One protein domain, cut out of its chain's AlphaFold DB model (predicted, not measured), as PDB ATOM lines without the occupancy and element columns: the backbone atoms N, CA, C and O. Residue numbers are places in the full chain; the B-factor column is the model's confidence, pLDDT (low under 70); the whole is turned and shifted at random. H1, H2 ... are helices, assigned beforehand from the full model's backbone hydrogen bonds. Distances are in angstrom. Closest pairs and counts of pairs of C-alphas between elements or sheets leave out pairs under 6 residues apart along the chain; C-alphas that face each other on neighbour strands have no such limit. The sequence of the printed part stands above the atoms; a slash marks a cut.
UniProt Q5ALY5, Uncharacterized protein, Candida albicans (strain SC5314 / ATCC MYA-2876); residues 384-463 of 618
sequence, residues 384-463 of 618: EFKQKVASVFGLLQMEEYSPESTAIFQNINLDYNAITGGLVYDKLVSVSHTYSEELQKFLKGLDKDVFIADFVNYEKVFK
ATOM      1  N   GLU A 384     130.140 103.504  97.063       85.48
ATOM      2  CA  GLU A 384     130.122 102.035  97.044       85.48
ATOM      3  C   GLU A 384     128.690 101.507  96.846       85.48
ATOM      4  O   GLU A 384     128.471 100.587  96.061       85.48
ATOM      5  N   PHE A 385     127.693 102.135  97.480       87.44
ATOM      6  CA  PHE A 385     126.285 101.783  97.312       87.44
ATOM      7  C   PHE A 385     125.776 102.121  95.906       87.44
ATOM      8  O   PHE A 385     125.192 101.252  95.259       87.44
ATOM      9  N   LYS A 386     126.063 103.327  95.387       87.98
ATOM     10  CA  LYS A 386     125.703 103.730  94.011       87.98
ATOM     11  C   LYS A 386     126.221 102.718  92.974       87.98
ATOM     12  O   LYS A 386     125.477 102.283  92.100       87.98
ATOM     13  N   GLN A 387     127.467 102.256  93.121       87.33
ATOM     14  CA  GLN A 387     128.051 101.229  92.248       87.33
ATOM     15  C   GLN A 387     127.342  99.871  92.356       87.33
ATOM     16  O   GLN A 387     127.173  99.182  91.345       87.33
ATOM     17  N   LYS A 388     126.909  99.463  93.558       87.27
ATOM     18  CA  LYS A 388     126.126  98.227  93.740       87.27
ATOM     19  C   LYS A 388     124.746  98.328  93.102       87.27
ATOM     20  O   LYS A 388     124.342  97.366  92.455       87.27
ATOM     21  N   VAL A 389     124.068  99.470  93.227       88.19
ATOM     22  CA  VAL A 389     122.786  99.742  92.552       88.19
ATOM     23  C   VAL A 389     122.956  99.604  91.037       88.19
ATOM     24  O   VAL A 389     122.247  98.808  90.425       88.19
ATOM     25  N   ALA A 390     123.953 100.278  90.453       88.06
ATOM     26  CA  ALA A 390     124.256 100.191  89.022       88.06
ATOM     27  C   ALA A 390     124.570  98.752  88.573       88.06
ATOM     28  O   ALA A 390     124.091  98.295  87.537       88.06
ATOM     29  N   SER A 391     125.333  98.007  89.383       87.43
ATOM     30  CA  SER A 391     125.671  96.606  89.098       87.43
ATOM     31  C   SER A 391     124.439  95.700  89.118       87.43
ATOM     32  O   SER A 391     124.278  94.861  88.237       87.43
ATOM     33  N   VAL A 392     123.563  95.852  90.116       87.37
ATOM     34  CA  VAL A 392     122.324  95.067  90.234       87.37
ATOM     35  C   VAL A 392     121.362  95.392  89.099       87.37
ATOM     36  O   VAL A 392     120.800  94.475  88.507       87.37
ATOM     37  N   PHE A 393     121.203  96.673  88.770       87.59
ATOM     38  CA  PHE A 393     120.361  97.099  87.659       87.59
ATOM     39  C   PHE A 393     120.870  96.545  86.321       87.59
ATOM     40  O   PHE A 393     120.098  95.927  85.591       87.59
ATOM     41  N   GLY A 394     122.177  96.641  86.052       86.10
ATOM     42  CA  GLY A 394     122.783  96.049  84.857       86.10
ATOM     43  C   GLY A 394     122.621  94.525  84.789       86.10
ATOM     44  O   GLY A 394     122.380  93.981  83.715       86.10
ATOM     45  N   LEU A 395     122.690  93.816  85.923       84.68
ATOM     46  CA  LEU A 395     122.415  92.373  85.968       84.68
ATOM     47  C   LEU A 395     120.959  92.048  85.616       84.68
ATOM     48  O   LEU A 395     120.727  91.115  84.853       84.68
ATOM     49  N   LEU A 396     119.992  92.816  86.129       82.96
ATOM     50  CA  LEU A 396     118.576  92.623  85.801       82.96
ATOM     51  C   LEU A 396     118.305  92.870  84.311       82.96
ATOM     52  O   LEU A 396     117.613  92.072  83.687       82.96
ATOM     53  N   GLN A 397     118.907  93.910  83.722       81.17
ATOM     54  CA  GLN A 397     118.811  94.166  82.279       81.17
ATOM     55  C   GLN A 397     119.379  93.006  81.449       81.17
ATOM     56  O   GLN A 397     118.810  92.627  80.431       81.17
ATOM     57  N   MET A 398     120.479  92.387  81.885       75.64
ATOM     58  CA  MET A 398     121.034  91.212  81.203       75.64
ATOM     59  C   MET A 398     120.156  89.957  81.358       75.64
ATOM     60  O   MET A 398     120.112  89.136  80.441       75.64
ATOM     61  N   GLU A 399     119.469  89.792  82.494       73.14
ATOM     62  CA  GLU A 399     118.517  88.695  82.725       73.14
ATOM     63  C   GLU A 399     117.266  88.813  81.830       73.14
ATOM     64  O   GLU A 399     116.742  87.785  81.398       73.14
ATOM     65  N   GLU A 400     116.836  90.032  81.476       66.57
ATOM     66  CA  GLU A 400     115.720  90.284  80.548       66.57
ATOM     67  C   GLU A 400     115.984  89.712  79.145       66.57
ATOM     68  O   GLU A 400     115.125  89.044  78.571       66.57
ATOM     69  N   TYR A 401     117.198  89.896  78.614       62.34
ATOM     70  CA  TYR A 401     117.596  89.364  77.302       62.34
ATOM     71  C   TYR A 401     117.948  87.867  77.318       62.34
ATOM     72  O   TYR A 401     118.298  87.302  76.275       62.34
ATOM     73  N   SER A 402     117.878  87.203  78.475       59.35
ATOM     74  CA  SER A 402     118.135  85.769  78.563       59.35
ATOM     75  C   SER A 402     116.977  84.972  77.940       59.35
ATOM     76  O   SER A 402     115.811  85.226  78.251       59.35
ATOM     77  N   PRO A 403     117.249  83.951  77.104       57.00
ATOM     78  CA  PRO A 403     116.207  83.075  76.563       57.00
ATOM     79  C   PRO A 403     115.485  82.254  77.646       57.00
ATOM     80  O   PRO A 403     114.386  81.764  77.405       57.00
ATOM     81  N   GLU A 404     116.079  82.122  78.837       57.72
ATOM     82  CA  GLU A 404     115.466  81.516  80.027       57.72
ATOM     83  C   GLU A 404     114.765  82.553  80.922       57.72
ATOM     84  O   GLU A 404     114.512  82.270  82.096       57.72
ATOM     85  N   SER A 405     114.494  83.760  80.400       54.55
ATOM     86  CA  SER A 405     113.852  84.849  81.138       54.55
ATOM     87  C   SER A 405     112.669  84.312  81.932       54.55
ATOM     88  O   SER A 405     111.707  83.730  81.420       54.55
ATOM     89  N   THR A 406     112.808  84.432  83.248       55.29
ATOM     90  CA  THR A 406     111.831  83.928  84.200       55.29
ATOM     91  C   THR A 406     110.500  84.618  83.910       55.29
ATOM     92  O   THR A 406     110.487  85.771  83.478       55.29
ATOM     93  N   ALA A 407     109.375  83.957  84.198       56.59
ATOM     94  CA  ALA A 407     108.028  84.521  84.020       56.59
ATOM     95  C   ALA A 407     107.852  85.938  84.617       56.59
ATOM     96  O   ALA A 407     106.948  86.665  84.224       56.59
ATOM     97  N   ILE A 408     108.747  86.330  85.530       58.67
ATOM     98  CA  ILE A 408     108.876  87.660  86.122       58.67
ATOM     99  C   ILE A 408     109.014  88.764  85.059       58.67
ATOM    100  O   ILE A 408     108.341  89.777  85.182       58.67
ATOM    101  N   PHE A 409     109.827  88.586  84.009       58.20
ATOM    102  CA  PHE A 409     110.077  89.642  83.009       58.20
ATOM    103  C   PHE A 409     109.044  89.682  81.882       58.20
ATOM    104  O   PHE A 409     109.068  90.587  81.049       58.20
ATOM    105  N   GLN A 410     108.105  88.732  81.846       57.03
ATOM    106  CA  GLN A 410     107.035  88.757  80.859       57.03
ATOM    107  C   GLN A 410     106.187  90.014  81.095       57.03
ATOM    108  O   GLN A 410     105.381  90.073  82.023       57.03
ATOM    109  N   ASN A 411     106.347  91.010  80.219       58.40
ATOM    110  CA  ASN A 411     105.676  92.317  80.239       58.40
ATOM    111  C   ASN A 411     106.236  93.368  81.220       58.40
ATOM    112  O   ASN A 411     105.524  94.333  81.510       58.40
ATOM    113  N   ILE A 412     107.466  93.222  81.722       64.67
ATOM    114  CA  ILE A 412     108.133  94.282  82.498       64.67
ATOM    115  C   ILE A 412     109.186  94.949  81.616       64.67
ATOM    116  O   ILE A 412     110.149  94.302  81.233       64.67
ATOM    117  N   ASN A 413     109.012  96.241  81.332       68.93
ATOM    118  CA  ASN A 413     110.056  97.065  80.726       68.93
ATOM    119  C   ASN A 413     111.010  97.542  81.835       68.93
ATOM    120  O   ASN A 413     110.589  98.300  82.721       68.93
ATOM    121  N   LEU A 414     112.258  97.063  81.833       70.97
ATOM    122  CA  LEU A 414     113.255  97.465  82.822       70.97
ATOM    123  C   LEU A 414     113.836  98.839  82.479       70.97
ATOM    124  O   LEU A 414     114.727  98.977  81.646       70.97
ATOM    125  N   ASP A 415     113.370  99.851  83.199       75.24
ATOM    126  CA  ASP A 415     113.802 101.242  83.051       75.24
ATOM    127  C   ASP A 415     113.919 101.895  84.443       75.24
ATOM    128  O   ASP A 415     113.693 101.237  85.463       75.24
ATOM    129  N   TYR A 416     114.242 103.186  84.519       81.15
ATOM    130  CA  TYR A 416     114.220 103.979  85.752       81.15
ATOM    131  C   TYR A 416     112.777 104.265  86.197       81.15
ATOM    132  O   TYR A 416     112.286 105.389  86.161       81.15
ATOM    133  N   ASN A 417     112.065 103.207  86.578       80.22
ATOM    134  CA  ASN A 417     110.679 103.240  87.018       80.22
ATOM    135  C   ASN A 417     110.517 102.559  88.387       80.22
ATOM    136  O   ASN A 417     111.416 101.875  88.887       80.22
ATOM    137  N   ALA A 418     109.347 102.735  89.002       82.13
ATOM    138  CA  ALA A 418     109.105 102.262  90.360       82.13
ATOM    139  C   ALA A 418     109.139 100.731  90.505       82.13
ATOM    140  O   ALA A 418     109.613 100.210  91.516       82.13
ATOM    141  N   ILE A 419     108.666 100.005  89.484       82.64
ATOM    142  CA  ILE A 419     108.643  98.536  89.471       82.64
ATOM    143  C   ILE A 419     110.079  98.013  89.498       82.64
ATOM    144  O   ILE A 419     110.435  97.196  90.348       82.64
ATOM    145  N   THR A 420     110.923  98.537  88.612       83.34
ATOM    146  CA  THR A 420     112.333  98.168  88.537       83.34
ATOM    147  C   THR A 420     113.101  98.606  89.777       83.34
ATOM    148  O   THR A 420     113.884  97.816  90.299       83.34
ATOM    149  N   GLY A 421     112.821  99.791  90.326       84.73
ATOM    150  CA  GLY A 421     113.386 100.230  91.605       84.73
ATOM    151  C   GLY A 421     113.063  99.267  92.748       84.73
ATOM    152  O   GLY A 421     113.945  98.913  93.530       84.73
ATOM    153  N   GLY A 422     111.831  98.751  92.797       87.24
ATOM    154  CA  GLY A 422     111.435  97.713  93.748       87.24
ATOM    155  C   GLY A 422     112.248  96.424  93.592       87.24
ATOM    156  O   GLY A 422     112.765  95.907  94.582       87.24
ATOM    157  N   LEU A 423     112.422  95.943  92.356       86.91
ATOM    158  CA  LEU A 423     113.216  94.743  92.058       86.91
ATOM    159  C   LEU A 423     114.698  94.920  92.416       86.91
ATOM    160  O   LEU A 423     115.310  94.021  92.997       86.91
ATOM    161  N   VAL A 424     115.274  96.082  92.099       89.52
ATOM    162  CA  VAL A 424     116.661  96.423  92.439       89.52
ATOM    163  C   VAL A 424     116.842  96.433  93.954       89.52
ATOM    164  O   VAL A 424     117.779  95.810  94.453       89.52
ATOM    165  N   TYR A 425     115.931  97.069  94.696       90.40
ATOM    166  CA  TYR A 425     115.966  97.085  96.159       90.40
ATOM    167  C   TYR A 425     115.912  95.672  96.747       90.40
ATOM    168  O   TYR A 425     116.767  95.294  97.549       90.40
ATOM    169  N   ASP A 426     114.951  94.860  96.303       90.70
ATOM    170  CA  ASP A 426     114.773  93.496  96.801       90.70
ATOM    171  C   ASP A 426     116.016  92.635  96.513       90.70
ATOM    172  O   ASP A 426     116.474  91.868  97.370       90.70
ATOM    173  N   LYS A 427     116.649  92.822  95.346       87.81
ATOM    174  CA  LYS A 427     117.910  92.153  95.014       87.81
ATOM    175  C   LYS A 427     119.064  92.650  95.889       87.81
ATOM    176  O   LYS A 427     119.790  91.803  96.413       87.81
ATOM    177  N   LEU A 428     119.220  93.958  96.116       89.61
ATOM    178  CA  LEU A 428     120.239  94.524  97.021       89.61
ATOM    179  C   LEU A 428     120.107  93.951  98.439       89.61
ATOM    180  O   LEU A 428     121.106  93.574  99.054       89.61
ATOM    181  N   VAL A 429     118.877  93.810  98.940       90.15
ATOM    182  CA  VAL A 429     118.602  93.181 100.238       90.15
ATOM    183  C   VAL A 429     118.985  91.699 100.228       90.15
ATOM    184  O   VAL A 429     119.629  91.232 101.170       90.15
ATOM    185  N   SER A 430     118.683  90.957  99.157       88.42
ATOM    186  CA  SER A 430     119.019  89.526  99.052       88.42
ATOM    187  C   SER A 430     120.531  89.246  99.103       88.42
ATOM    188  O   SER A 430     120.976  88.294  99.751       88.42
ATOM    189  N   VAL A 431     121.344  90.111  98.491       87.11
ATOM    190  CA  VAL A 431     122.812  89.995  98.484       87.11
ATOM    191  C   VAL A 431     123.485  90.823  99.584       87.11
ATOM    192  O   VAL A 431     124.714  90.905  99.622       87.11
ATOM    193  N   SER A 432     122.711  91.374 100.527       83.91
ATOM    194  CA  SER A 432     123.212  92.241 101.605       83.91
ATOM    195  C   SER A 432     124.324  91.606 102.444       83.91
ATOM    196  O   SER A 432     125.261  92.288 102.847       83.91
ATOM    197  N   HIS A 433     124.285  90.287 102.635       84.55
ATOM    198  CA  HIS A 433     125.304  89.520 103.359       84.55
ATOM    199  C   HIS A 433     126.710  89.581 102.730       84.55
ATOM    200  O   HIS A 433     127.687  89.241 103.393       84.55
ATOM    201  N   THR A 434     126.824  89.993 101.463       85.90
ATOM    202  CA  THR A 434     128.106  90.141 100.751       85.90
ATOM    203  C   THR A 434     128.737  91.525 100.917       85.90
ATOM    204  O   THR A 434     129.863  91.740 100.467       85.90
ATOM    205  N   TYR A 435     128.026  92.473 101.531       86.98
ATOM    206  CA  TYR A 435     128.468  93.860 101.676       86.98
ATOM    207  C   TYR A 435     129.249  94.089 102.970       86.98
ATOM    208  O   TYR A 435     129.147  93.306 103.917       86.98
ATOM    209  N   SER A 436     130.002  95.190 103.020       87.57
ATOM    210  CA  SER A 436     130.637  95.675 104.248       87.57
ATOM    211  C   SER A 436     129.597  95.903 105.356       87.57
ATOM    212  O   SER A 436     128.432  96.199 105.082       87.57
ATOM    213  N   GLU A 437     129.994  95.765 106.627       85.15
ATOM    214  CA  GLU A 437     129.074  95.953 107.765       85.15
ATOM    215  C   GLU A 437     128.426  97.350 107.766       85.15
ATOM    216  O   GLU A 437     127.258  97.502 108.133       85.15
ATOM    217  N   GLU A 438     129.161  98.360 107.295       85.81
ATOM    218  CA  GLU A 438     128.686  99.737 107.142       85.81
ATOM    219  C   GLU A 438     127.558  99.837 106.107       85.81
ATOM    220  O   GLU A 438     126.497 100.388 106.408       85.81
ATOM    221  N   LEU A 439     127.730  99.230 104.928       85.63
ATOM    222  CA  LEU A 439     126.692  99.185 103.895       85.63
ATOM    223  C   LEU A 439     125.476  98.362 104.322       85.63
ATOM    224  O   LEU A 439     124.344  98.746 104.036       85.63
ATOM    225  N   GLN A 440     125.683  97.253 105.035       86.04
ATOM    226  CA  GLN A 440     124.578  96.468 105.586       86.04
ATOM    227  C   GLN A 440     123.744  97.289 106.571       86.04
ATOM    228  O   GLN A 440     122.516  97.201 106.570       86.04
ATOM    229  N   LYS A 441     124.403  98.088 107.417       86.49
ATOM    230  CA  LYS A 441     123.728  98.979 108.362       86.49
ATOM    231  C   LYS A 441     122.985 100.105 107.641       86.49
ATOM    232  O   LYS A 441     121.863 100.406 108.036       86.49
ATOM    233  N   PHE A 442     123.577 100.676 106.592       88.02
ATOM    234  CA  PHE A 442     122.935 101.688 105.752       88.02
ATOM    235  C   PHE A 442     121.676 101.142 105.067       88.02
ATOM    236  O   PHE A 442     120.602 101.707 105.238       88.02
ATOM    237  N   LEU A 443     121.774  99.995 104.383       87.15
ATOM    238  CA  LEU A 443     120.644  99.376 103.681       87.15
ATOM    239  C   LEU A 443     119.497  99.002 104.631       87.15
ATOM    240  O   LEU A 443     118.338  99.173 104.282       87.15
ATOM    241  N   LYS A 444     119.799  98.538 105.851       85.36
ATOM    242  CA  LYS A 444     118.770  98.259 106.871       85.36
ATOM    243  C   LYS A 444     118.045  99.510 107.375       85.36
ATOM    244  O   LYS A 444     116.949  99.378 107.907       85.36
ATOM    245  N   GLY A 445     118.676 100.680 107.286       86.24
ATOM    246  CA  GLY A 445     118.076 101.961 107.663       86.24
ATOM    247  C   GLY A 445     117.371 102.675 106.511       86.24
ATOM    248  O   GLY A 445     116.753 103.709 106.748       86.24
ATOM    249  N   LEU A 446     117.481 102.157 105.286       88.77
ATOM    250  CA  LEU A 446     116.897 102.757 104.097       88.77
ATOM    251  C   LEU A 446     115.442 102.315 103.944       88.77
ATOM    252  O   LEU A 446     115.134 101.126 104.001       88.77
ATOM    253  N   ASP A 447     114.553 103.277 103.736       88.89
ATOM    254  CA  ASP A 447     113.156 102.994 103.435       88.89
ATOM    255  C   ASP A 447     112.984 102.619 101.953       88.89
ATOM    256  O   ASP A 447     113.594 103.232 101.069       88.89
ATOM    257  N   LYS A 448     112.161 101.598 101.680       88.81
ATOM    258  CA  LYS A 448     111.957 101.078 100.321       88.81
ATOM    259  C   LYS A 448     111.283 102.112  99.420       88.81
ATOM    260  O   LYS A 448     111.699 102.253  98.273       88.81
ATOM    261  N   ASP A 449     110.290 102.844  99.917       86.63
ATOM    262  CA  ASP A 449     109.558 103.827  99.116       86.63
ATOM    263  C   ASP A 449     110.437 105.039  98.800       86.63
ATOM    264  O   ASP A 449     110.393 105.562  97.684       86.63
ATOM    265  N   VAL A 450     111.285 105.441  99.752       86.54
ATOM    266  CA  VAL A 450     112.287 106.493  99.534       86.54
ATOM    267  C   VAL A 450     113.306 106.060  98.478       86.54
ATOM    268  O   VAL A 450     113.530 106.791  97.517       86.54
ATOM    269  N   PHE A 451     113.853 104.843  98.584       89.47
ATOM    270  CA  PHE A 451     114.770 104.321  97.568       89.47
ATOM    271  C   PHE A 451     114.120 104.233  96.185       89.47
ATOM    272  O   PHE A 451     114.761 104.561  95.192       89.47
ATOM    273  N   ILE A 452     112.860 103.796  96.097       86.07
ATOM    274  CA  ILE A 452     112.136 103.732  94.825       86.07
ATOM    275  C   ILE A 452     112.011 105.131  94.209       86.07
ATOM    276  O   ILE A 452     112.261 105.284  93.015       86.07
ATOM    277  N   ALA A 453     111.676 106.148  95.007       83.10
ATOM    278  CA  ALA A 453     111.587 107.527  94.533       83.10
ATOM    279  C   ALA A 453     112.931 108.042  93.988       83.10
ATOM    280  O   ALA A 453     112.975 108.677  92.931       83.10
ATOM    281  N   ASP A 454     114.025 107.710  94.670       86.61
ATOM    282  CA  ASP A 454     115.385 108.037  94.245       86.61
ATOM    283  C   ASP A 454     115.827 107.266  93.006       86.61
ATOM    284  O   ASP A 454     116.514 107.810  92.143       86.61
ATOM    285  N   PHE A 455     115.411 106.006  92.887       86.65
ATOM    286  CA  PHE A 455     115.722 105.168  91.739       86.65
ATOM    287  C   PHE A 455     114.989 105.636  90.482       86.65
ATOM    288  O   PHE A 455     115.574 105.649  89.408       86.65
ATOM    289  N   VAL A 456     113.733 106.068  90.601       84.98
ATOM    290  CA  VAL A 456     113.006 106.710  89.494       84.98
ATOM    291  C   VAL A 456     113.742 107.977  89.039       84.98
ATOM    292  O   VAL A 456     113.898 108.228  87.850       84.98
ATOM    293  N   ASN A 457     114.316 108.725  89.985       83.68
ATOM    294  CA  ASN A 457     115.152 109.896  89.725       83.68
ATOM    295  C   ASN A 457     116.648 109.545  89.545       83.68
ATOM    296  O   ASN A 457     117.519 110.333  89.934       83.68
ATOM    297  N   TYR A 458     116.959 108.385  88.946       83.10
ATOM    298  CA  TYR A 458     118.311 107.811  88.883       83.10
ATOM    299  C   TYR A 458     119.388 108.809  88.445       83.10
ATOM    300  O   TYR A 458     120.447 108.899  89.065       83.10
ATOM    301  N   GLU A 459     119.112 109.592  87.399       79.43
ATOM    302  CA  GLU A 459     120.073 110.543  86.835       79.43
ATOM    303  C   GLU A 459     120.465 111.660  87.815       79.43
ATOM    304  O   GLU A 459     121.602 112.126  87.789       79.43
ATOM    305  N   LYS A 460     119.559 112.064  88.709       80.08
ATOM    306  CA  LYS A 460     119.826 113.108  89.709       80.08
ATOM    307  C   LYS A 460     120.508 112.556  90.959       80.08
ATOM    308  O   LYS A 460     121.270 113.275  91.595       80.08
ATOM    309  N   VAL A 461     120.230 111.302  91.322       82.18
ATOM    310  CA  VAL A 461     120.617 110.744  92.629       82.18
ATOM    311  C   VAL A 461     121.793 109.774  92.531       82.18
ATOM    312  O   VAL A 461     122.757 109.862  93.298       82.18
ATOM    313  N   PHE A 462     121.737 108.838  91.585       82.55
ATOM    314  CA  PHE A 462     122.677 107.721  91.475       82.55
ATOM    315  C   PHE A 462     123.773 107.928  90.434       82.55
ATOM    316  O   PHE A 462     124.715 107.131  90.402       82.55
ATOM    317  N   LYS A 463     123.712 109.000  89.633       76.28
ATOM    318  CA  LYS A 463     124.833 109.390  88.773       76.28
ATOM    319  C   LYS A 463     126.087 109.535  89.641       76.28
ATOM    320  O   LYS A 463     126.060 110.113  90.734       76.28
TER     321      LYS A 463
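Overview. This is residues 384 to 463 of the 618 residues of an uncharacterized protein of Candida albicans (strain SC5314 / ATCC MYA-2876) (UniProt Q5ALY5). Two helices, the long H1 and the shorter H2, cross near their middles as a steep X, and H4 crosses H2 on another side, well away from H1. H3 sits at one end, near the start of H1 and the end of H2, the tiny H5 is beside H4, and at the opposite end a long loop runs from H1 to H2, its residues 402 to 407 sticking out. The printed part has 80 residues with five named helices, H1 to H5 in order, and no named strand; its class is all helix, with 52 residues in the helices. The whole is compact, with a radius of gyration of the C-alphas of 12.7 A and spans of 37 by 26 by 19 A.

Along the chain. H1, the longest helix, covers residues 384 to 400 and measures 24.9 A, from C-alpha 384 at (130.122, 102.035, 97.044) to C-alpha 400 at (115.720, 90.284, 80.548). H2 is residues 418 to 430, 18.3 A long, and begins with C-alpha 418 at (109.105, 102.262, 90.360). H3, residues 437 to 445, measures 12.5 A, and H4, residues 448 to 456, 12.2 A. H5 is residues 458 to 461, 5.3 A long, ending with C-alpha 461 at (120.617, 110.744, 92.629).

Arrangement. H1 touches H2, which takes part with residues 424 to 428 alone; the closest C-alphas are those of Phe 393 and Val 424, 6.1 A apart. Their lines stand at a steep tilt of 68 degrees, only just short of about perpendicular, and they run opposite ways. H2 also touches H4, with the C-alphas of Gly 421 and Ile 452 closest at 4.9 A, at a steep tilt of 57 degrees, opposite ways. H1 and H4 are apart. H3 is close to H1 but not clearly touching, with the C-alphas of Phe 385 and Leu 439 closest at 7.1 A; their lines are only just about perpendicular, at 72 degrees. H3 is likewise close to H2 but not clearly touching, with the C-alphas of Val 429 and Leu 443 closest at 7.4 A, at a steep tilt of 42 degrees, opposite ways. H3 and H4 are apart. H5 is close to H4 but not clearly touching, with the C-alphas of Asp 454 and Val 461 closest at 6.1 A. In H1, H2, H3 and H4 every O i to N i+4 pair is within hydrogen-bond range; H5 is too short for such a pair.

Size, cuts and confidence. The C-alphas farthest apart, those of Pro 403 and Glu 438, are 37.0 A from each other. The printed part has no cut. The link from H1 to H2 is long, with 17 residues; H2 to H3 is a short link, and H3 to H4 and H4 to H5 are tight links. The mean pLDDT of the printed part is 80.6, and residues 400 to 413, of which 400 belongs to H1, are under 70.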